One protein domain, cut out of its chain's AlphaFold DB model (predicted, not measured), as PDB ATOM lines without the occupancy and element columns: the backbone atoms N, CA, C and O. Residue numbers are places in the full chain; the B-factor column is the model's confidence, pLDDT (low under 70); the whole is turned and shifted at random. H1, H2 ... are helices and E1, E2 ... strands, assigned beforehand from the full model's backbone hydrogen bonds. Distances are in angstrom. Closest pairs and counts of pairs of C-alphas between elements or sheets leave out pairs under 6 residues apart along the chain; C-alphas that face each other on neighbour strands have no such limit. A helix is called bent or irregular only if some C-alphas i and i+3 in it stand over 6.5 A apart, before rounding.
ATOM      1  N   VAL A  35     193.307 190.102 224.987       47.97
ATOM      2  CA  VAL A  35     192.314 190.103 226.080       47.97
ATOM      3  C   VAL A  35     192.791 191.040 227.202       47.97
ATOM      4  O   VAL A  35     193.061 190.645 228.332       47.97
ATOM      5  N   SER A  36     192.991 192.318 226.860       54.34
ATOM      6  CA  SER A  36     193.700 193.287 227.711       54.34
ATOM      7  C   SER A  36     192.932 193.745 228.964       54.34
ATOM      8  O   SER A  36     192.323 194.814 228.975       54.34
ATOM      9  N   GLY A  37     193.043 192.994 230.063       65.94
ATOM     10  CA  GLY A  37     192.685 193.476 231.403       65.94
ATOM     11  C   GLY A  37     192.998 192.472 232.524       65.94
ATOM     12  O   GLY A  37     192.615 191.312 232.392       65.94
ATOM     13  N   PRO A  38     193.664 192.874 233.626       78.50
ATOM     14  CA  PRO A  38     193.946 191.975 234.750       78.50
ATOM     15  C   PRO A  38     192.672 191.434 235.414       78.50
ATOM     16  O   PRO A  38     191.685 192.159 235.557       78.50
ATOM     17  N   VAL A  39     192.720 190.183 235.882       90.69
ATOM     18  CA  VAL A  39     191.637 189.555 236.656       90.69
ATOM     19  C   VAL A  39     191.916 189.740 238.144       90.69
ATOM     20  O   VAL A  39     192.903 189.226 238.665       90.69
ATOM     21  N   VAL A  40     191.046 190.460 238.851       92.06
ATOM     22  CA  VAL A  40     191.213 190.756 240.280       92.06
ATOM     23  C   VAL A  40     190.134 190.053 241.104       92.06
ATOM     24  O   VAL A  40     188.996 190.510 241.167       92.06
ATOM     25  N   ALA A  41     190.503 188.967 241.785       91.19
ATOM     26  CA  ALA A  41     189.627 188.231 242.695       91.19
ATOM     27  C   ALA A  41     189.928 188.596 244.160       91.19
ATOM     28  O   ALA A  41     190.852 188.060 244.786       91.19
ATOM     29  N   GLY A  42     189.154 189.540 244.704       88.31
ATOM     30  CA  GLY A  42     189.252 190.051 246.073       88.31
ATOM     31  C   GLY A  42     190.561 190.786 246.366       88.31
ATOM     32  O   GLY A  42     190.628 192.015 246.341       88.31
ATOM     33  N   ASN A  43     191.613 190.024 246.671       87.75
ATOM     34  CA  ASN A  43     192.969 190.514 246.932       87.75
ATOM     35  C   ASN A  43     194.035 189.947 245.978       87.75
ATOM     36  O   ASN A  43     195.176 190.405 246.039       87.75
ATOM     37  N   HIS A  44     193.686 188.971 245.138       91.00
ATOM     38  CA  HIS A  44     194.580 188.383 244.143       91.00
ATOM     39  C   HIS A  44     194.417 189.127 242.817       91.00
ATOM     40  O   HIS A  44     193.292 189.309 242.359       91.00
ATOM     41  N   ASN A  45     195.523 189.536 242.205       92.88
ATOM     42  CA  ASN A  45     195.594 189.992 240.823       92.88
ATOM     43  C   ASN A  45     196.259 188.893 239.993       92.88
ATOM     44  O   ASN A  45     197.371 188.470 240.318       92.88
ATOM     45  N   VAL A  46     195.571 188.438 238.952       93.69
ATOM     46  CA  VAL A  46     195.987 187.337 238.088       93.69
ATOM     47  C   VAL A  46     196.280 187.877 236.695       93.69
ATOM     48  O   VAL A  46     195.451 188.572 236.097       93.69
ATOM     49  N   VAL A  47     197.457 187.533 236.178       92.81
ATOM     50  CA  VAL A  47     197.793 187.691 234.762       92.81
ATOM     51  C   VAL A  47     197.550 186.339 234.109       92.81
ATOM     52  O   VAL A  47     198.210 185.358 234.453       92.81
ATOM     53  N   ILE A  48     196.559 186.296 233.220       91.69
ATOM     54  CA  ILE A  48     196.156 185.072 232.535       91.69
ATOM     55  C   ILE A  48     197.185 184.733 231.459       91.69
ATOM     56  O   ILE A  48     197.488 185.574 230.614       91.69
ATOM     57  N   ASP A  49     197.689 183.502 231.485       90.06
ATOM     58  CA  ASP A  49     198.613 182.980 230.480       90.06
ATOM     59  C   ASP A  49     198.008 181.742 229.805       90.06
ATOM     60  O   ASP A  49     197.440 180.866 230.458       90.06
ATOM     61  N   ALA A  50     198.085 181.681 228.475       88.00
ATOM     62  CA  ALA A  50     197.468 180.619 227.680       88.00
ATOM     63  C   ALA A  50     198.413 179.439 227.373       88.00
ATOM     64  O   ALA A  50     197.974 178.456 226.771       88.00
ATOM     65  N   GLN A  51     199.689 179.509 227.748       87.31
ATOM     66  CA  GLN A  51     200.726 178.535 227.396       87.31
ATOM     67  C   GLN A  51     201.292 177.838 228.642       87.31
ATOM     68  O   GLN A  51     201.148 176.622 228.751       87.31
ATOM     69  N   HIS A  52     201.831 178.606 229.588       87.62
ATOM     70  CA  HIS A  52     202.569 178.135 230.769       87.62
ATOM     71  C   HIS A  52     201.732 178.147 232.062       87.62
ATOM     72  O   HIS A  52     202.111 177.541 233.062       87.62
ATOM     73  N   GLY A  53     200.572 178.811 232.040       88.00
ATOM     74  CA  GLY A  53     199.655 178.904 233.177       88.00
ATOM     75  C   GLY A  53     199.743 180.237 233.924       88.00
ATOM     76  O   GLY A  53     200.792 180.869 234.043       88.00
ATOM     77  N   SER A  54     198.595 180.684 234.421       94.00
ATOM     78  CA  SER A  54     198.364 182.019 234.961       94.00
ATOM     79  C   SER A  54     199.214 182.318 236.200       94.00
ATOM     80  O   SER A  54     199.339 181.489 237.106       94.00
ATOM     81  N   THR A  55     199.752 183.539 236.278       92.81
ATOM     82  CA  THR A  55     200.543 184.014 237.430       92.81
ATOM     83  C   THR A  55     199.698 184.858 238.376       92.81
ATOM     84  O   THR A  55     198.761 185.546 237.967       92.81
ATOM     85  N   VAL A  56     200.027 184.823 239.668       93.19
ATOM     86  CA  VAL A  56     199.273 185.473 240.743       93.19
ATOM     87  C   VAL A  56     200.147 186.496 241.474       93.19
ATOM     88  O   VAL A  56     201.348 186.328 241.674       93.19
ATOM     89  N   THR A  57     199.522 187.581 241.911       92.38
ATOM     90  CA  THR A  57     200.110 188.627 242.758       92.38
ATOM     91  C   THR A  57     199.075 189.101 243.777       92.38
ATOM     92  O   THR A  57     197.879 188.862 243.603       92.38
ATOM     93  N   LEU A  58     199.495 189.779 244.850       90.56
ATOM     94  CA  LEU A  58     198.567 190.401 245.804       90.56
ATOM     95  C   LEU A  58     198.532 191.917 245.630       90.56
ATOM     96  O   LEU A  58     199.577 192.560 245.694       90.56
ATOM     97  N   LEU A  59     197.332 192.485 245.490       87.38
ATOM     98  CA  LEU A  59     197.142 193.939 245.504       87.38
ATOM     99  C   LEU A  59     197.080 194.470 246.936       87.38
ATOM    100  O   LEU A  59     196.373 193.913 247.793       87.38
ATOM    101  N   ALA A  60     197.740 195.600 247.190       84.56
ATOM    102  CA  ALA A  60     197.567 196.313 248.445       84.56
ATOM    103  C   ALA A  60     196.108 196.809 248.575       84.56
ATOM    104  O   ALA A  60     195.479 197.161 247.573       84.56
ATOM    105  N   PRO A  61     195.531 196.902 249.792       79.31
ATOM    106  CA  PRO A  61     194.146 197.353 249.984       79.31
ATOM    107  C   PRO A  61     193.811 198.728 249.376       79.31
ATOM    108  O   PRO A  61     192.645 199.030 249.142       79.31
ATOM    109  N   GLN A  62     194.819 199.567 249.130       80.81
ATOM    110  CA  GLN A  62     194.700 200.880 248.500       80.81
ATOM    111  C   GLN A  62     194.540 200.806 246.971       80.81
ATOM    112  O   GLN A  62     193.903 201.703 246.409       80.81
ATOM    113  N   GLU A  63     195.116 199.770 246.351       83.56
ATOM    114  CA  GLU A  63     195.261 199.534 244.902       83.56
ATOM    115  C   GLU A  63     194.120 198.695 244.316       83.56
ATOM    116  O   GLU A  63     193.906 198.699 243.105       83.56
ATOM    117  N   ARG A  64     193.375 197.977 245.169       82.12
ATOM    118  CA  ARG A  64     192.206 197.203 244.745       82.12
ATOM    119  C   ARG A  64     191.190 198.089 244.004       82.12
ATOM    120  O   ARG A  64     190.974 199.235 244.424       82.12
ATOM    121  N   PRO A  65     190.502 197.553 242.977       87.38
ATOM    122  CA  PRO A  65     189.346 198.203 242.371       87.38
ATOM    123  C   PRO A  65     188.346 198.671 243.433       87.38
ATOM    124  O   PRO A  65     188.116 197.993 244.436       87.38
ATOM    125  N   ALA A 367     181.165 166.307 216.116       96.19
ATOM    126  CA  ALA A 367     181.917 166.985 217.173       96.19
ATOM    127  C   ALA A 367     183.127 167.770 216.642       96.19
ATOM    128  O   ALA A 367     183.438 168.831 217.173       96.19
ATOM    129  N   ASP A 368     183.754 167.300 215.558       97.06
ATOM    130  CA  ASP A 368     184.814 168.006 214.827       97.06
ATOM    131  C   ASP A 368     184.371 169.418 214.426       97.06
ATOM    132  O   ASP A 368     185.011 170.405 214.788       97.06
ATOM    133  N   ARG A 369     183.207 169.535 213.778       97.25
ATOM    134  CA  ARG A 369     182.674 170.817 213.317       97.25
ATOM    135  C   ARG A 369     182.315 171.749 214.471       97.25
ATOM    136  O   ARG A 369     182.474 172.956 214.321       97.25
ATOM    137  N   LEU A 370     181.812 171.214 215.583       97.62
ATOM    138  CA  LEU A 370     181.516 172.002 216.782       97.62
ATOM    139  C   LEU A 370     182.802 172.536 217.417       97.62
ATOM    140  O   LEU A 370     182.912 173.737 217.657       97.62
ATOM    141  N   CYS A 371     183.780 171.660 217.633       98.19
ATOM    142  CA  CYS A 371     185.021 172.000 218.315       98.19
ATOM    143  C   CYS A 371     185.883 172.968 217.498       98.19
ATOM    144  O   CYS A 371     186.338 173.973 218.040       98.19
ATOM    145  N   ASP A 372     186.044 172.732 216.194       97.69
ATOM    146  CA  ASP A 372     186.821 173.620 215.320       97.69
ATOM    147  C   ASP A 372     186.148 174.990 215.144       97.69
ATOM    148  O   ASP A 372     186.829 176.016 215.124       97.69
ATOM    149  N   HIS A 373     184.810 175.034 215.086       98.19
ATOM    150  CA  HIS A 373     184.053 176.291 215.075       98.19
ATOM    151  C   HIS A 373     184.247 177.079 216.374       98.19
ATOM    152  O   HIS A 373     184.558 178.267 216.315       98.19
ATOM    153  N   PHE A 374     184.081 176.449 217.540       98.31
ATOM    154  CA  PHE A 374     184.171 177.154 218.820       98.31
ATOM    155  C   PHE A 374     185.604 177.546 219.191       98.31
ATOM    156  O   PHE A 374     185.809 178.682 219.612       98.31
ATOM    157  N   ALA A 375     186.594 176.677 218.977       97.62
ATOM    158  CA  ALA A 375     187.999 177.016 219.202       97.62
ATOM    159  C   ALA A 375     188.469 178.126 218.242       97.62
ATOM    160  O   ALA A 375     189.082 179.102 218.676       97.62
ATOM    161  N   GLY A 376     188.108 178.036 216.955       97.62
ATOM    162  CA  GLY A 376     188.417 179.070 215.965       97.62
ATOM    163  C   GLY A 376     187.723 180.408 216.243       97.62
ATOM    164  O   GLY A 376     188.313 181.459 216.008       97.62
ATOM    165  N   TRP A 377     186.498 180.389 216.776       97.81
ATOM    166  CA  TRP A 377     185.764 181.590 217.189       97.81
ATOM    167  C   TRP A 377     186.326 182.231 218.466       97.81
ATOM    168  O   TRP A 377     186.421 183.459 218.527       97.81
ATOM    169  N   ALA A 378     186.715 181.431 219.462       96.50
ATOM    170  CA  ALA A 378     187.318 181.918 220.702       96.50
ATOM    171  C   ALA A 378     188.662 182.623 220.454       96.50
ATOM    172  O   ALA A 378     188.957 183.624 221.098       96.50
ATOM    173  N   ALA A 379     189.428 182.160 219.461       93.38
ATOM    174  CA  ALA A 379     190.691 182.763 219.039       93.38
ATOM    175  C   ALA A 379     190.552 184.077 218.228       93.38
ATOM    176  O   ALA A 379     191.563 184.687 217.878       93.38
ATOM    177  N   LEU A 380     189.337 184.539 217.893       94.69
ATOM    178  CA  LEU A 380     189.158 185.799 217.160       94.69
ATOM    179  C   LEU A 380     189.359 187.012 218.091       94.69
ATOM    180  O   LEU A 380     188.636 187.123 219.079       94.69
ATOM    181  N   PRO A 381     190.183 188.020 217.730       90.19
ATOM    182  CA  PRO A 381     190.348 189.251 218.524       90.19
ATOM    183  C   PRO A 381     189.080 190.110 218.701       90.19
ATOM    184  O   PRO A 381     189.104 191.113 219.408       90.19
ATOM    185  N   SER A 382     187.980 189.759 218.027       92.81
ATOM    186  CA  SER A 382     186.651 190.359 218.194       92.81
ATOM    187  C   SER A 382     185.767 189.645 219.225       92.81
ATOM    188  O   SER A 382     184.681 190.138 219.526       92.81
ATOM    189  N   THR A 383     186.171 188.469 219.706       95.38
ATOM    190  CA  THR A 383     185.395 187.648 220.640       95.38
ATOM    191  C   THR A 383     185.729 188.055 222.069       95.38
ATOM    192  O   THR A 383     186.857 187.916 222.529       95.38
ATOM    193  N   THR A 384     184.741 188.589 222.784       94.25
ATOM    194  CA  THR A 384     184.928 189.083 224.156       94.25
ATOM    195  C   THR A 384     184.759 187.976 225.207       94.25
ATOM    196  O   THR A 384     183.957 187.061 224.997       94.25
ATOM    197  N   PRO A 385     185.414 188.089 226.382       94.75
ATOM    198  CA  PRO A 385     185.211 187.198 227.533       94.75
ATOM    199  C   PRO A 385     183.738 186.917 227.867       94.75
ATOM    200  O   PRO A 385     183.349 185.768 228.070       94.75
ATOM    201  N   ALA A 386     182.899 187.958 227.845       91.44
ATOM    202  CA  ALA A 386     181.462 187.833 228.082       91.44
ATOM    203  C   ALA A 386     180.772 186.939 227.037       91.44
ATOM    204  O   ALA A 386     180.016 186.051 227.408       91.44
ATOM    205  N   GLN A 387     181.074 187.096 225.743       94.25
ATOM    206  CA  GLN A 387     180.468 186.274 224.686       94.25
ATOM    207  C   GLN A 387     180.848 184.789 224.781       94.25
ATOM    208  O   GLN A 387     180.033 183.941 224.410       94.25
ATOM    209  N   VAL A 388     182.056 184.473 225.270       96.44
ATOM    210  CA  VAL A 388     182.501 183.089 225.514       96.44
ATOM    211  C   VAL A 388     181.730 182.486 226.687       96.44
ATOM    212  O   VAL A 388     181.150 181.411 226.543       96.44
ATOM    213  N   ALA A 389     181.624 183.209 227.806       94.50
ATOM    214  CA  ALA A 389     180.818 182.782 228.949       94.50
ATOM    215  C   ALA A 389     179.318 182.668 228.615       94.50
ATOM    216  O   ALA A 389     178.652 181.745 229.081       94.50
ATOM    217  N   ASP A 390     178.794 183.538 227.744       92.06
ATOM    218  CA  ASP A 390     177.414 183.490 227.242       92.06
ATOM    219  C   ASP A 390     177.071 182.189 226.508       92.06
ATOM    220  O   ASP A 390     175.899 181.818 226.465       92.06
ATOM    221  N   HIS A 391     178.074 181.483 225.980       95.38
ATOM    222  CA  HIS A 391     177.929 180.188 225.312       95.38
ATOM    223  C   HIS A 391     178.540 179.027 226.109       95.38
ATOM    224  O   HIS A 391     178.634 177.920 225.585       95.38
ATOM    225  N   GLY A 392     178.912 179.239 227.377       95.06
ATOM    226  CA  GLY A 392     179.620 178.263 228.210       95.06
ATOM    227  C   GLY A 392     179.008 176.857 228.206       95.06
ATOM    228  O   GLY A 392     179.710 175.882 227.954       95.06
ATOM    229  N   ARG A 393     177.680 176.741 228.341       94.88
ATOM    230  CA  ARG A 393     176.985 175.440 228.301       94.88
ATOM    231  C   ARG A 393     177.038 174.743 226.928       94.88
ATOM    232  O   ARG A 393     177.013 173.519 226.856       94.88
ATOM    233  N   ALA A 394     177.154 175.496 225.833       96.56
ATOM    234  CA  ALA A 394     177.375 174.926 224.501       96.56
ATOM    235  C   ALA A 394     178.831 174.470 224.291       96.56
ATOM    236  O   ALA A 394     179.067 173.555 223.503       96.56
ATOM    237  N   LEU A 395     179.786 175.092 224.990       97.69
ATOM    238  CA  LEU A 395     181.199 174.706 224.987       97.69
ATOM    239  C   LEU A 395     181.416 173.414 225.787       97.69
ATOM    240  O   LEU A 395     182.065 172.506 225.276       97.69
ATOM    241  N   GLU A 396     180.801 173.300 226.971       97.50
ATOM    242  CA  GLU A 396     180.740 172.054 227.759       97.50
ATOM    243  C   GLU A 396     180.200 170.898 226.907       97.50
ATOM    244  O   GLU A 396     180.889 169.912 226.667       97.50
ATOM    245  N   LEU A 397     178.999 171.062 226.340       97.06
ATOM    246  CA  LEU A 397     178.362 170.030 225.520       97.06
ATOM    247  C   LEU A 397     179.120 169.711 224.222       97.06
ATOM    248  O   LEU A 397     178.964 168.613 223.691       97.06
ATOM    249  N   ALA A 398     179.939 170.628 223.696       97.81
ATOM    250  CA  ALA A 398     180.828 170.332 222.572       97.81
ATOM    251  C   ALA A 398     182.019 169.453 222.998       97.81
ATOM    252  O   ALA A 398     182.383 168.540 222.255       97.81
ATOM    253  N   ALA A 399     182.582 169.687 224.189       97.56
ATOM    254  CA  ALA A 399     183.632 168.856 224.773       97.56
ATOM    255  C   ALA A 399     183.101 167.462 225.155       97.56
ATOM    256  O   ALA A 399     183.617 166.467 224.648       97.56
ATOM    257  N   GLU A 400     182.011 167.382 225.932       96.62
ATOM    258  CA  GLU A 400     181.320 166.127 226.292       96.62
ATOM    259  C   GLU A 400     181.034 165.271 225.041       96.62
ATOM    260  O   GLU A 400     181.325 164.073 224.987       96.62
ATOM    261  N   LEU A 401     180.516 165.896 223.979       97.00
ATOM    262  CA  LEU A 401     180.181 165.206 222.737       97.00
ATOM    263  C   LEU A 401     181.408 164.728 221.948       97.00
ATOM    264  O   LEU A 401     181.332 163.695 221.280       97.00
ATOM    265  N   ALA A 402     182.524 165.455 222.002       97.31
ATOM    266  CA  ALA A 402     183.776 165.010 221.402       97.31
ATOM    267  C   ALA A 402     184.327 163.767 222.110       97.31
ATOM    268  O   ALA A 402     184.746 162.817 221.448       97.31
ATOM    269  N   GLU A 403     184.258 163.725 223.438       95.62
ATOM    270  CA  GLU A 403     184.672 162.561 224.222       95.62
ATOM    271  C   GLU A 403     183.793 161.338 223.956       95.62
ATOM    272  O   GLU A 403     184.322 160.264 223.671       95.62
ATOM    273  N   HIS A 404     182.466 161.503 223.934       94.69
ATOM    274  CA  HIS A 404     181.534 160.439 223.544       94.69
ATOM    275  C   HIS A 404     181.728 159.955 222.092       94.69
ATOM    276  O   HIS A 404     181.334 158.838 221.762       94.69
ATOM    277  N   GLN A 405     182.346 160.759 221.218       94.69
ATOM    278  CA  GLN A 405     182.747 160.362 219.859       94.69
ATOM    279  C   GLN A 405     184.184 159.802 219.787       94.69
ATOM    280  O   GLN A 405     184.695 159.578 218.689       94.69
ATOM    281  N   GLY A 406     184.845 159.556 220.927       95.69
ATOM    282  CA  GLY A 406     186.203 159.003 220.996       95.69
ATOM    283  C   GLY A 406     187.301 159.995 220.595       95.69
ATOM    284  O   GLY A 406     188.353 159.586 220.107       95.69
ATOM    285  N   ARG A 407     187.051 161.303 220.747       97.38
ATOM    286  CA  ARG A 407     187.909 162.403 220.272       97.38
ATOM    287  C   ARG A 407     188.276 163.402 221.384       97.38
ATOM    288  O   ARG A 407     187.986 164.593 221.254       97.38
ATOM    289  N   PRO A 408     188.937 162.963 222.474       97.69
ATOM    290  CA  PRO A 408     189.372 163.848 223.543       97.69
ATOM    291  C   PRO A 408     190.341 164.948 223.066       97.69
ATOM    292  O   PRO A 408     190.363 166.029 223.643       97.69
ATOM    293  N   ASP A 409     191.058 164.747 221.951       98.06
ATOM    294  CA  ASP A 409     191.897 165.775 221.310       98.06
ATOM    295  C   ASP A 409     191.119 167.037 220.886       98.06
ATOM    296  O   ASP A 409     191.677 168.135 220.832       98.06
ATOM    297  N   LEU A 410     189.821 166.896 220.593       98.06
ATOM    298  CA  LEU A 410     188.937 168.013 220.265       98.06
ATOM    299  C   LEU A 410     188.404 168.705 221.529       98.06
ATOM    300  O   LEU A 410     188.331 169.933 221.557       98.06
ATOM    301  N   ALA A 411     188.094 167.941 222.583       98.12
ATOM    302  CA  ALA A 411     187.690 168.484 223.881       98.12
ATOM    303  C   ALA A 411     188.818 169.328 224.505       98.12
ATOM    304  O   ALA A 411     188.589 170.485 224.867       98.12
ATOM    305  N   VAL A 412     190.058 168.814 224.500       98.50
ATOM    306  CA  VAL A 412     191.269 169.573 224.870       98.50
ATOM    307  C   VAL A 412     191.375 170.863 224.055       98.50
ATOM    308  O   VAL A 412     191.564 171.933 224.628       98.50
ATOM    309  N   ARG A 413     191.209 170.795 222.724       97.88
ATOM    310  CA  ARG A 413     191.309 171.961 221.828       97.88
ATOM    311  C   ARG A 413     190.314 173.066 222.182       97.88
ATOM    312  O   ARG A 413     190.711 174.229 222.221       97.88
ATOM    313  N   VAL A 414     189.052 172.724 222.456       98.00
ATOM    314  CA  VAL A 414     188.042 173.709 222.884       98.00
ATOM    315  C   VAL A 414     188.405 174.270 224.251       98.00
ATOM    316  O   VAL A 414     188.535 175.486 224.377       98.00
ATOM    317  N   ALA A 415     188.625 173.415 225.253       98.06
ATOM    318  CA  ALA A 415     188.893 173.839 226.626       98.06
ATOM    319  C   ALA A 415     190.149 174.732 226.734       98.06
ATOM    320  O   ALA A 415     190.100 175.776 227.389       98.06
ATOM    321  N   ARG A 416     191.241 174.406 226.019       97.50
ATOM    322  CA  ARG A 416     192.445 175.260 225.915       97.50
ATOM    323  C   ARG A 416     192.125 176.619 225.280       97.50
ATOM    324  O   ARG A 416     192.564 177.638 225.801       97.50
ATOM    325  N   ALA A 417     191.353 176.647 224.189       97.06
ATOM    326  CA  ALA A 417     191.037 177.877 223.458       97.06
ATOM    327  C   ALA A 417     190.091 178.827 224.218       97.06
ATOM    328  O   ALA A 417     190.198 180.042 224.069       97.06
ATOM    329  N   VAL A 418     189.167 178.299 225.029       97.62
ATOM    330  CA  VAL A 418     188.169 179.113 225.752       97.62
ATOM    331  C   VAL A 418     188.598 179.496 227.168       97.62
ATOM    332  O   VAL A 418     188.130 180.516 227.673       97.62
ATOM    333  N   SER A 419     189.495 178.728 227.802       96.62
ATOM    334  CA  SER A 419     189.916 178.932 229.197       96.62
ATOM    335  C   SER A 419     190.348 180.376 229.516       96.62
ATOM    336  O   SER A 419     189.780 180.943 230.452       96.62
ATOM    337  N   PRO A 420     191.227 181.046 228.735       95.25
ATOM    338  CA  PRO A 420     191.629 182.420 229.043       95.25
ATOM    339  C   PRO A 420     190.447 183.399 229.039       95.25
ATOM    340  O   PRO A 420     190.274 184.194 229.963       95.25
ATOM    341  N   ALA A 421     189.579 183.307 228.028       95.94
ATOM    342  CA  ALA A 421     188.400 184.158 227.915       95.94
ATOM    343  C   ALA A 421     187.385 183.896 229.043       95.94
ATOM    344  O   ALA A 421     186.767 184.841 229.532       95.94
ATOM    345  N   LEU A 422     187.245 182.652 229.509       96.38
ATOM    346  CA  LEU A 422     186.407 182.326 230.665       96.38
ATOM    347  C   LEU A 422     186.999 182.860 231.979       96.38
ATOM    348  O   LEU A 422     186.248 183.430 232.773       96.38
ATOM    349  N   ALA A 423     188.317 182.802 232.177       95.25
ATOM    350  CA  ALA A 423     188.977 183.424 233.327       95.25
ATOM    351  C   ALA A 423     188.735 184.947 233.369       95.25
ATOM    352  O   ALA A 423     188.297 185.487 234.388       95.25
ATOM    353  N   HIS A 424     188.911 185.636 232.234       95.12
ATOM    354  CA  HIS A 424     188.613 187.068 232.097       95.12
ATOM    355  C   HIS A 424     187.112 187.414 232.191       95.12
ATOM    356  O   HIS A 424     186.774 188.579 232.400       95.12
ATOM    357  N   SER A 425     186.202 186.442 232.051       95.00
ATOM    358  CA  SER A 425     184.748 186.664 232.160       95.00
ATOM    359  C   SER A 425     184.239 186.756 233.603       95.00
ATOM    360  O   SER A 425     183.072 187.078 233.824       95.00
ATOM    361  N   LEU A 426     185.087 186.410 234.581       95.81
ATOM    362  CA  LEU A 426     184.747 186.285 236.005       95.81
ATOM    363  C   LEU A 426     183.649 185.243 236.315       95.81
ATOM    364  O   LEU A 426     183.237 185.109 237.465       95.81
ATOM    365  N   ARG A 427     183.195 184.466 235.319       95.38
ATOM    366  CA  ARG A 427     182.290 183.318 235.491       95.38
ATOM    367  C   ARG A 427     183.093 182.072 235.862       95.38
ATOM    368  O   ARG A 427     183.308 181.160 235.061       95.38
ATOM    369  N   PHE A 428     183.624 182.087 237.083       95.69
ATOM    370  CA  PHE A 428     184.513 181.042 237.580       95.69
ATOM    371  C   PHE A 428     183.826 179.675 237.732       95.69
ATOM    372  O   PHE A 428     184.531 178.668 237.750       95.69
ATOM    373  N   GLY A 429     182.497 179.590 237.817       94.44
ATOM    374  CA  GLY A 429     181.761 178.322 237.820       94.44
ATOM    375  C   GLY A 429     181.980 177.548 236.521       94.44
ATOM    376  O   GLY A 429     182.701 176.549 236.501       94.44
ATOM    377  N   VAL A 430     181.468 178.088 235.413       95.06
ATOM    378  CA  VAL A 430     181.634 177.506 234.066       95.06
ATOM    379  C   VAL A 430     183.095 177.377 233.616       95.06
ATOM    380  O   VAL A 430     183.433 176.401 232.946       95.06
ATOM    381  N   TRP A 431     183.990 178.285 234.030       97.31
ATOM    382  CA  TRP A 431     185.431 178.103 233.799       97.31
ATOM    383  C   TRP A 431     185.937 176.801 234.433       97.31
ATOM    384  O   TRP A 431     186.622 176.030 233.772       97.31
ATOM    385  N   GLY A 432     185.540 176.516 235.676       96.81
ATOM    386  CA  GLY A 432     185.908 175.287 236.378       96.81
ATOM    387  C   GLY A 432     185.488 174.025 235.653       96.81
ATOM    388  O   GLY A 432     186.332 173.180 235.388       96.81
ATOM    389  N   ARG A 433     184.217 173.933 235.259       96.31
ATOM    390  CA  ARG A 433     183.678 172.726 234.613       96.31
ATOM    391  C   ARG A 433     184.383 172.407 233.291       96.31
ATOM    392  O   ARG A 433     184.635 171.243 233.001       96.31
ATOM    393  N   LEU A 434     184.783 173.433 232.533       97.31
ATOM    394  CA  LEU A 434     185.583 173.268 231.313       97.31
ATOM    395  C   LEU A 434     187.070 172.980 231.577       97.31
ATOM    396  O   LEU A 434     187.700 172.311 230.761       97.31
ATOM    397  N   LEU A 435     187.633 173.424 232.706       97.88
ATOM    398  CA  LEU A 435     188.956 172.978 233.165       97.88
ATOM    399  C   LEU A 435     188.931 171.514 233.625       97.88
ATOM    400  O   LEU A 435     189.868 170.781 233.331       97.88
ATOM    401  N   ASP A 436     187.867 171.083 234.306       97.19
ATOM    402  CA  ASP A 436     187.662 169.701 234.753       97.19
ATOM    403  C   ASP A 436     187.533 168.759 233.545       97.19
ATOM    404  O   ASP A 436     188.340 167.840 233.388       97.19
ATOM    405  N   GLN A 437     186.609 169.060 232.623       96.56
ATOM    406  CA  GLN A 437     186.465 168.344 231.348       96.56
ATOM    407  C   GLN A 437     187.775 168.358 230.544       96.56
ATOM    408  O   GLN A 437     188.204 167.323 230.043       96.56
ATOM    409  N   GLY A 438     188.465 169.502 230.466       97.69
ATOM    410  CA  GLY A 438     189.764 169.615 229.800       97.69
ATOM    411  C   GLY A 438     190.854 168.732 230.419       97.69
ATOM    412  O   GLY A 438     191.598 168.082 229.682       97.69
ATOM    413  N   GLN A 439     190.941 168.667 231.752       97.50
ATOM    414  CA  GLN A 439     191.925 167.859 232.479       97.50
ATOM    415  C   GLN A 439     191.731 166.364 232.189       97.50
ATOM    416  O   GLN A 439     192.691 165.661 231.859       97.50
ATOM    417  N   ASP A 440     190.488 165.885 232.239       96.88
ATOM    418  CA  ASP A 440     190.185 164.473 232.010       96.88
ATOM    419  C   ASP A 440     190.202 164.101 230.517       96.88
ATOM    420  O   ASP A 440     190.513 162.954 230.176       96.88
ATOM    421  N   ALA A 441     189.943 165.054 229.614       98.06
ATOM    422  CA  ALA A 441     190.207 164.916 228.182       98.06
ATOM    423  C   ALA A 441     191.710 164.756 227.912       98.06
ATOM    424  O   ALA A 441     192.121 163.830 227.212       98.06
ATOM    425  N   ALA A 442     192.544 165.623 228.496       98.12
ATOM    426  CA  ALA A 442     193.996 165.616 228.317       98.12
ATOM    427  C   ALA A 442     194.617 164.292 228.778       98.12
ATOM    428  O   ALA A 442     195.384 163.679 228.033       98.12
ATOM    429  N   ARG A 443     194.192 163.788 229.944       97.06
ATOM    430  CA  ARG A 443     194.575 162.467 230.470       97.06
ATOM    431  C   ARG A 443     194.226 161.329 229.510       97.06
ATOM    432  O   ARG A 443     195.081 160.494 229.226       97.06
ATOM    433  N   ARG A 444     193.009 161.316 228.951       97.06
ATOM    434  CA  ARG A 444     192.575 160.310 227.957       97.06
ATOM    435  C   ARG A 444     193.253 160.457 226.592       97.06
ATOM    436  O   ARG A 444     193.398 159.464 225.886       97.06
ATOM    437  N   ALA A 445     193.675 161.663 226.217       97.31
ATOM    438  CA  ALA A 445     194.443 161.926 225.000       97.31
ATOM    439  C   ALA A 445     195.953 161.640 225.147       97.31
ATOM    440  O   ALA A 445     196.651 161.553 224.139       97.31
ATOM    441  N   GLY A 446     196.464 161.513 226.378       97.19
ATOM    442  CA  GLY A 446     197.901 161.463 226.666       97.19
ATOM    443  C   GLY A 446     198.616 162.815 226.518       97.19
ATOM    444  O   GLY A 446     199.845 162.853 226.450       97.19
ATOM    445  N   ASP A 447     197.876 163.927 226.458       97.81
ATOM    446  CA  ASP A 447     198.434 165.277 226.327       97.81
ATOM    447  C   ASP A 447     198.873 165.809 227.700       97.81
ATOM    448  O   ASP A 447     198.151 166.536 228.386       97.81
ATOM    449  N   ARG A 448     200.090 165.427 228.104       96.94
ATOM    450  CA  ARG A 448     200.694 165.831 229.384       96.94
ATOM    451  C   ARG A 448     200.869 167.353 229.506       96.94
ATOM    452  O   ARG A 448     200.827 167.871 230.617       96.94
ATOM    453  N   THR A 449     201.007 168.074 228.390       97.19
ATOM    454  CA  THR A 449     201.123 169.543 228.366       97.19
ATOM    455  C   THR A 449     199.780 170.210 228.652       97.19
ATOM    456  O   THR A 449     199.702 171.133 229.463       97.19
ATOM    457  N   ALA A 450     198.698 169.723 228.039       97.31
ATOM    458  CA  ALA A 450     197.355 170.172 228.381       97.31
ATOM    459  C   ALA A 450     196.973 169.780 229.818       97.31
ATOM    460  O   ALA A 450     196.379 170.594 230.520       97.31
ATOM    461  N   GLU A 451     197.354 168.588 230.289       97.88
ATOM    462  CA  GLU A 451     197.127 168.166 231.678       97.88
ATOM    463  C   GLU A 451     197.831 169.098 232.678       97.88
ATOM    464  O   GLU A 451     197.202 169.526 233.647       97.88
ATOM    465  N   ALA A 452     199.092 169.472 232.427       97.88
ATOM    466  CA  ALA A 452     199.829 170.442 233.240       97.88
ATOM    467  C   ALA A 452     199.094 171.790 233.320       97.88
ATOM    468  O   ALA A 452     198.797 172.269 234.418       97.88
ATOM    469  N   TYR A 453     198.702 172.336 232.165       98.12
ATOM    470  CA  TYR A 453     197.936 173.578 232.066       98.12
ATOM    471  C   TYR A 453     196.596 173.517 232.814       98.12
ATOM    472  O   TYR A 453     196.304 174.391 233.628       98.12
ATOM    473  N   PHE A 454     195.773 172.491 232.579       98.44
ATOM    474  CA  PHE A 454     194.457 172.398 233.218       98.44
ATOM    475  C   PHE A 454     194.567 172.201 234.733       98.44
ATOM    476  O   PHE A 454     193.798 172.804 235.479       98.44
ATOM    477  N   THR A 455     195.554 171.431 235.199       98.25
ATOM    478  CA  THR A 455     195.844 171.262 236.632       98.25
ATOM    479  C   THR A 455     196.241 172.594 237.276       98.25
ATOM    480  O   THR A 455     195.722 172.943 238.338       98.25
ATOM    481  N   HIS A 456     197.096 173.375 236.606       97.94
ATOM    482  CA  HIS A 456     197.526 174.708 237.037       97.94
ATOM    483  C   HIS A 456     196.358 175.697 237.115       97.94
ATOM    484  O   HIS A 456     196.107 176.268 238.177       97.94
ATOM    485  N   GLU A 457     195.597 175.871 236.033       98.06
ATOM    486  CA  GLU A 457     194.482 176.828 235.991       98.06
ATOM    487  C   GLU A 457     193.366 176.465 236.975       98.06
ATOM    488  O   GLU A 457     192.793 177.343 237.619       98.06
ATOM    489  N   LYS A 458     193.093 175.168 237.167       97.88
ATOM    490  CA  LYS A 458     192.145 174.671 238.175       97.88
ATOM    491  C   LYS A 458     192.608 175.030 239.586       97.88
ATOM    492  O   LYS A 458     191.796 175.445 240.414       97.88
ATOM    493  N   ALA A 459     193.913 174.975 239.848       97.50
ATOM    494  CA  ALA A 459     194.495 175.420 241.108       97.50
ATOM    495  C   ALA A 459     194.398 176.945 241.306       97.50
ATOM    496  O   ALA A 459     194.012 177.399 242.389       97.50
ATOM    497  N   VAL A 460     194.685 177.732 240.262       97.06
ATOM    498  CA  VAL A 460     194.518 179.196 240.261       97.06
ATOM    499  C   VAL A 460     193.058 179.550 240.537       97.06
ATOM    500  O   VAL A 460     192.788 180.283 241.488       97.06
ATOM    501  N   ARG A 461     192.100 178.954 239.816       96.56
ATOM    502  CA  ARG A 461     190.656 179.084 240.075       96.56
ATOM    503  C   ARG A 461     190.316 178.792 241.538       96.56
ATOM    504  O   ARG A 461     189.662 179.619 242.173       96.56
ATOM    505  N   CYS A 462     190.770 177.662 242.088       95.69
ATOM    506  CA  CYS A 462     190.547 177.304 243.493       95.69
ATOM    507  C   CYS A 462     191.084 178.371 244.464       95.69
ATOM    508  O   CYS A 462     190.444 178.638 245.481       95.69
ATOM    509  N   LEU A 463     192.204 179.036 244.159       93.62
ATOM    510  CA  LEU A 463     192.703 180.168 244.950       93.62
ATOM    511  C   LEU A 463     191.762 181.387 244.870       93.62
ATOM    512  O   LEU A 463     191.489 181.998 245.909       93.62
ATOM    513  N   LEU A 464     191.220 181.709 243.686       93.19
ATOM    514  CA  LEU A 464     190.300 182.842 243.485       93.19
ATOM    515  C   LEU A 464     188.957 182.644 244.203       93.19
ATOM    516  O   LEU A 464     188.479 183.571 244.855       93.19
ATOM    517  N   VAL A 465     188.382 181.436 244.153       92.19
ATOM    518  CA  VAL A 465     187.138 181.095 244.878       92.19
ATOM    519  C   VAL A 465     187.365 180.755 246.363       92.19
ATOM    520  O   VAL A 465     186.426 180.415 247.077       92.19
ATOM    521  N   GLY A 466     188.602 180.861 246.863       90.69
ATOM    522  CA  GLY A 466     188.937 180.706 248.283       90.69
ATOM    523  C   GLY A 466     189.160 179.268 248.774       90.69
ATOM    524  O   GLY A 466     189.467 179.075 249.951       90.69
ATOM    525  N   GLN A 467     189.104 178.263 247.898       92.81
ATOM    526  CA  GLN A 467     189.408 176.848 248.164       92.81
ATOM    527  C   GLN A 467     190.928 176.594 248.305       92.81
ATOM    528  O   GLN A 467     191.512 175.725 247.655       92.81
ATOM    529  N   ARG A 468     191.605 177.364 249.168       91.69
ATOM    530  CA  ARG A 468     193.078 177.454 249.196       91.69
ATOM    531  C   ARG A 468     193.807 176.144 249.519       91.69
ATOM    532  O   ARG A 468     194.965 176.007 249.147       91.69
ATOM    533  N   VAL A 469     193.159 175.200 250.208       93.44
ATOM    534  CA  VAL A 469     193.734 173.869 250.492       93.44
ATOM    535  C   VAL A 469     193.778 173.012 249.224       93.44
ATOM    536  O   VAL A 469     194.795 172.386 248.952       93.44
ATOM    537  N   VAL A 470     192.719 173.047 248.407       94.81
ATOM    538  CA  VAL A 470     192.668 172.350 247.109       94.81
ATOM    539  C   VAL A 470     193.685 172.966 246.144       94.81
ATOM    540  O   VAL A 470     194.439 172.243 245.498       94.81
ATOM    541  N   ALA A 471     193.784 174.301 246.131       95.88
ATOM    542  CA  ALA A 471     194.800 175.019 245.362       95.88
ATOM    543  C   ALA A 471     196.239 174.625 245.753       95.88
ATOM    544  O   ALA A 471     197.076 174.463 244.871       95.88
ATOM    545  N   ALA A 472     196.536 174.424 247.046       95.00
ATOM    546  CA  ALA A 472     197.868 174.002 247.500       95.00
ATOM    547  C   ALA A 472     198.283 172.650 246.892       95.00
ATOM    548  O   ALA A 472     199.406 172.505 246.405       95.00
ATOM    549  N   THR A 473     197.361 171.679 246.894       96.19
ATOM    550  CA  THR A 473     197.575 170.337 246.334       96.19
ATOM    551  C   THR A 473     197.741 170.384 244.817       96.19
ATOM    552  O   THR A 473     198.731 169.870 244.304       96.19
ATOM    553  N   LEU A 474     196.829 171.050 244.104       97.19
ATOM    554  CA  LEU A 474     196.868 171.124 242.640       97.19
ATOM    555  C   LEU A 474     198.077 171.924 242.120       97.19
ATOM    556  O   LEU A 474     198.643 171.562 241.095       97.19
ATOM    557  N   LEU A 475     198.544 172.958 242.833       97.19
ATOM    558  CA  LEU A 475     199.799 173.640 242.480       97.19
ATOM    559  C   LEU A 475     201.028 172.759 242.732       97.19
ATOM    560  O   LEU A 475     201.988 172.827 241.973       97.19
ATOM    561  N   ALA A 476     201.016 171.917 243.772       96.06
ATOM    562  CA  ALA A 476     202.091 170.948 243.982       96.06
ATOM    563  C   ALA A 476     202.120 169.875 242.875       96.06
ATOM    564  O   ALA A 476     203.205 169.498 242.441       96.06
ATOM    565  N   GLU A 477     200.953 169.441 242.385       97.00
ATOM    566  CA  GLU A 477     200.817 168.571 241.208       97.00
ATOM    567  C   GLU A 477     201.337 169.278 239.943       97.00
ATOM    568  O   GLU A 477     202.261 168.777 239.307       97.00
ATOM    569  N   ALA A 478     200.859 170.489 239.635       97.12
ATOM    570  CA  ALA A 478     201.295 171.276 238.475       97.12
ATOM    571  C   ALA A 478     202.818 171.526 238.442       97.12
ATOM    572  O   ALA A 478     203.443 171.376 237.394       97.12
ATOM    573  N   VAL A 479     203.451 171.816 239.588       97.56
ATOM    574  CA  VAL A 479     204.920 171.941 239.695       97.56
ATOM    575  C   VAL A 479     205.649 170.641 239.324       97.56
ATOM    576  O   VAL A 479     206.770 170.705 238.819       97.56
ATOM    577  N   VAL A 480     205.064 169.463 239.560       97.94
ATOM    578  CA  VAL A 480     205.631 168.182 239.096       97.94
ATOM    579  C   VAL A 480     205.418 168.021 237.591       97.94
ATOM    580  O   VAL A 480     206.385 167.744 236.884       97.94
ATOM    581  N   LEU A 481     204.205 168.278 237.090       97.56
ATOM    582  CA  LEU A 481     203.864 168.155 235.666       97.56
ATOM    583  C   LEU A 481     204.756 169.042 234.779       97.56
ATOM    584  O   LEU A 481     205.360 168.555 233.824       97.56
ATOM    585  N   TRP A 482     204.939 170.319 235.132       97.69
ATOM    586  CA  TRP A 482     205.820 171.225 234.387       97.69
ATOM    587  C   TRP A 482     207.303 170.810 234.453       97.69
ATOM    588  O   TRP A 482     208.024 170.950 233.464       97.69
ATOM    589  N   ARG A 483     207.768 170.209 235.562       97.81
ATOM    590  CA  ARG A 483     209.137 169.656 235.670       97.81
ATOM    591  C   ARG A 483     209.358 168.421 234.803       97.81
ATOM    592  O   ARG A 483     210.450 168.273 234.265       97.81
ATOM    593  N   GLU A 484     208.359 167.552 234.667       97.38
ATOM    594  CA  GLU A 484     208.413 166.395 233.759       97.38
ATOM    595  C   GLU A 484     208.497 166.831 232.289       97.38
ATOM    596  O   GLU A 484     209.187 166.193 231.494       97.38
ATOM    597  N   LEU A 485     207.840 167.943 231.942       97.12
ATOM    598  CA  LEU A 485     207.873 168.559 230.610       97.12
ATOM    599  C   LEU A 485     209.140 169.394 230.348       97.12
ATOM    600  O   LEU A 485     209.468 169.662 229.193       97.12
ATOM    601  N   GLY A 486     209.857 169.801 231.400       97.00
ATOM    602  CA  GLY A 486     211.014 170.696 231.314       97.00
ATOM    603  C   GLY A 486     210.660 172.179 231.138       97.00
ATOM    604  O   GLY A 486     211.534 172.963 230.772       97.00
ATOM    605  N   ASP A 487     209.408 172.565 231.395       96.00
ATOM    606  CA  ASP A 487     208.925 173.943 231.278       96.00
ATOM    607  C   ASP A 487     209.309 174.753 232.527       96.00
ATOM    608  O   ASP A 487     208.765 174.551 233.615       96.00
ATOM    609  N   THR A 488     210.279 175.659 232.394       96.12
ATOM    610  CA  THR A 488     210.727 176.505 233.510       96.12
ATOM    611  C   THR A 488     209.728 177.595 233.865       96.12
ATOM    612  O   THR A 488     209.585 177.915 235.044       96.12
ATOM    613  N   ASP A 489     209.025 178.140 232.875       94.75
ATOM    614  CA  ASP A 489     208.143 179.289 233.063       94.75
ATOM    615  C   ASP A 489     206.834 178.845 233.738       94.75
ATOM    616  O   ASP A 489     206.361 179.507 234.664       94.75
ATOM    617  N   GLY A 490     206.326 177.655 233.396       94.94
ATOM    618  CA  GLY A 490     205.212 177.005 234.096       94.94
ATOM    619  C   GLY A 490     205.561 176.587 235.530       94.94
ATOM    620  O   GLY A 490     204.753 176.760 236.446       94.94
ATOM    621  N   VAL A 491     206.792 176.115 235.780       97.25
ATOM    622  CA  VAL A 491     207.276 175.848 237.151       97.25
ATOM    623  C   VAL A 491     207.321 177.130 237.981       97.25
ATOM    624  O   VAL A 491     206.812 177.137 239.106       97.25
ATOM    625  N   ASP A 492     207.898 178.208 237.451       96.62
ATOM    626  CA  ASP A 492     208.014 179.477 238.175       96.62
ATOM    627  C   ASP A 492     206.643 180.143 238.377       96.62
ATOM    628  O   ASP A 492     206.384 180.676 239.460       96.62
ATOM    629  N   ALA A 493     205.716 180.029 237.418       94.69
ATOM    630  CA  ALA A 493     204.326 180.459 237.568       94.69
ATOM    631  C   ALA A 493     203.581 179.672 238.663       94.69
ATOM    632  O   ALA A 493     202.909 180.263 239.514       94.69
ATOM    633  N   ALA A 494     203.732 178.345 238.706       95.44
ATOM    634  CA  ALA A 494     203.065 177.505 239.699       95.44
ATOM    635  C   ALA A 494     203.631 177.728 241.117       95.44
ATOM    636  O   ALA A 494     202.874 177.812 242.089       95.44
ATOM    637  N   LEU A 495     204.951 177.913 241.246       95.69
ATOM    638  CA  LEU A 495     205.603 178.303 242.503       95.69
ATOM    639  C   LEU A 495     205.202 179.722 242.943       95.69
ATOM    640  O   LEU A 495     204.955 179.952 244.131       95.69
ATOM    641  N   ASN A 496     205.073 180.661 241.999       95.12
ATOM    642  CA  ASN A 496     204.545 182.001 242.245       95.12
ATOM    643  C   ASN A 496     203.117 181.955 242.821       95.12
ATOM    644  O   ASN A 496     202.843 182.665 243.788       95.12
ATOM    645  N   ALA A 497     202.227 181.113 242.295       93.56
ATOM    646  CA  ALA A 497     200.885 180.954 242.849       93.56
ATOM    647  C   ALA A 497     200.901 180.262 244.231       93.56
ATOM    648  O   ALA A 497     200.140 180.638 245.128       93.56
ATOM    649  N   GLN A 498     201.797 179.287 244.440       92.56
ATOM    650  CA  GLN A 498     201.827 178.452 245.649       92.56
ATOM    651  C   GLN A 498     202.153 179.253 246.918       92.56
ATOM    652  O   GLN A 498     201.640 178.926 247.991       92.56
ATOM    653  N   GLN A 499     202.900 180.360 246.807       91.88
ATOM    654  CA  GLN A 499     203.216 181.238 247.945       91.88
ATOM    655  C   GLN A 499     201.976 181.884 248.610       91.88
ATOM    656  O   GLN A 499     202.082 182.429 249.709       91.88
ATOM    657  N   TYR A 500     200.805 181.839 247.958       90.44
ATOM    658  CA  TYR A 500     199.536 182.379 248.467       90.44
ATOM    659  C   TYR A 500     198.586 181.312 249.035       90.44
ATOM    660  O   TYR A 500     197.531 181.639 249.590       90.44
ATOM    661  N   THR A 501     198.962 180.037 248.933       89.44
ATOM    662  CA  THR A 501     198.256 178.913 249.564       89.44
ATOM    663  C   THR A 501     198.828 178.608 250.960       89.44
ATOM    664  O   THR A 501     199.924 179.066 251.289       89.44
ATOM    665  N   PRO A 502     198.109 177.871 251.834       81.88
ATOM    666  CA  PRO A 502     198.712 177.288 253.030       81.88
ATOM    667  C   PRO A 502     199.959 176.466 252.670       81.88
ATOM    668  O   PRO A 502     199.989 175.880 251.586       81.88
ATOM    669  N   PRO A 503     200.962 176.358 253.562       70.50
ATOM    670  CA  PRO A 503     202.075 175.445 253.326       70.50
ATOM    671  C   PRO A 503     201.524 174.027 253.096       70.50
ATOM    672  O   PRO A 503     200.633 173.615 253.851       70.50
ATOM    673  N   PRO A 504     202.025 173.277 252.093       59.34
ATOM    674  CA  PRO A 504     201.601 171.902 251.864       59.34
ATOM    675  C   PRO A 504     201.701 171.100 253.159       59.34
ATOM    676  O   PRO A 504     202.734 171.139 253.838       59.34
ATOM    677  N   GLN A 505     200.631 170.393 253.531       56.78
ATOM    678  CA  GLN A 505     200.705 169.521 254.698       56.78
ATOM    679  C   GLN A 505     201.769 168.448 254.431       56.78
ATOM    680  O   GLN A 505     201.757 167.858 253.347       56.78
ATOM    681  N   PRO A 506     202.693 168.187 255.375       46.41
ATOM    682  CA  PRO A 506     203.659 167.117 255.209       46.41
ATOM    683  C   PRO A 506     202.914 165.808 254.964       46.41
ATOM    684  O   PRO A 506     202.135 165.375 255.813       46.41
ATOM    685  N   GLN A 507     203.159 165.180 253.811       44.06
ATOM    686  CA  GLN A 507     202.723 163.812 253.572       44.06
ATOM    687  C   GLN A 507     203.407 162.939 254.625       44.06
ATOM    688  O   GLN A 507     204.604 162.668 254.532       44.06
TER     689      GLN A 507
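This is residues 35 to 65 and 367 to 507 of the 834 residues of the protein "ATP-binding protein" of Streptomyces sp. SCUT-3 (UniProt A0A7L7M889). A small three-stranded sheet covers part of an up-and-down bundle of helices, with H4 to H8 side by side in chain order, each running against the one before. H6 lies under the sheet, H1 and H3 pack at the far end from H8, and short H2 crosses one end of H4. The printed part has 172 residues, with three named strands and then eight named helices; the sheet, E1 - E2 - E3, is antiparallel, and the class is mostly helix. The whole is compact, radius of gyration of the C-alphas 15.6 A, spanning 45 by 38 by 24 A.

Begin with the meander, each strand the antiparallel neighbour of the one before: E1, residues 39 to 41, E2, 44 to 47, and E3, 55 to 58. In hairpin E1 and E2, N 41 and O 44 are 2.9 A apart; in hairpin E2 and E3, N 45 and O 57 are 2.8 A apart, both within hydrogen-bond range. H6, residues 448 to 464, is on one face, making two layers, at a height over the sheet of 11.9 A; it runs along the strands, at 23 degrees to E2 on the local plane. H6 touches H7, 468 to 485, in a helical hairpin, closest C-alphas Ala 459 and Ala 471, 4.3 A. H7 touches H8, 488 to 498, at C-alphas Val 479 and Val 491, 5.2 A; H8 only grazes the sheet. On from H6, look at H5, 428 to 445: they touch at C-alphas Gln 439 and Phe 454, 5.2 A. The hub is H4, 408 to 424, irregular, with C-alphas 417 and 420 7.2 A apart and a kink of 34 degrees near residue 418. H4 touches H5, H1, 367 to 378, and, with residues 408 to 415 alone, H3, 392 to 404, at C-alphas Ala 399 and Ala 411, 4.2 A. With residues 418 to 424 alone H4 touches H2, 385 to 390, at a steep tilt of 61 degrees. H1 and H8 are apart. Every O i to N i+4 pair is within hydrogen-bond range in H1, H2, H3, H5, H6, H7 and H8; in H4, 11 of 13 are.

Find C-alpha 39 at (191.637, 189.555, 236.656), where E1 begins. H6 runs 24.4 A from C-alpha 448 at (200.694, 165.831, 229.384); H4 measures 24.8 A, H5 24.9 A and H7 25.4 A. H8 ends at C-alpha 498, (201.827, 178.452, 245.649).

The farthest C-alphas, Gln 62 and Gln 405, are 51.0 A apart. Residues 66 to 366 are not printed; C-alphas 65 and 367 are 40.8 A apart across the cut. Of the links printed whole, none is long. pLDDT is under 70 at residues 35 to 37 and 504 to 507.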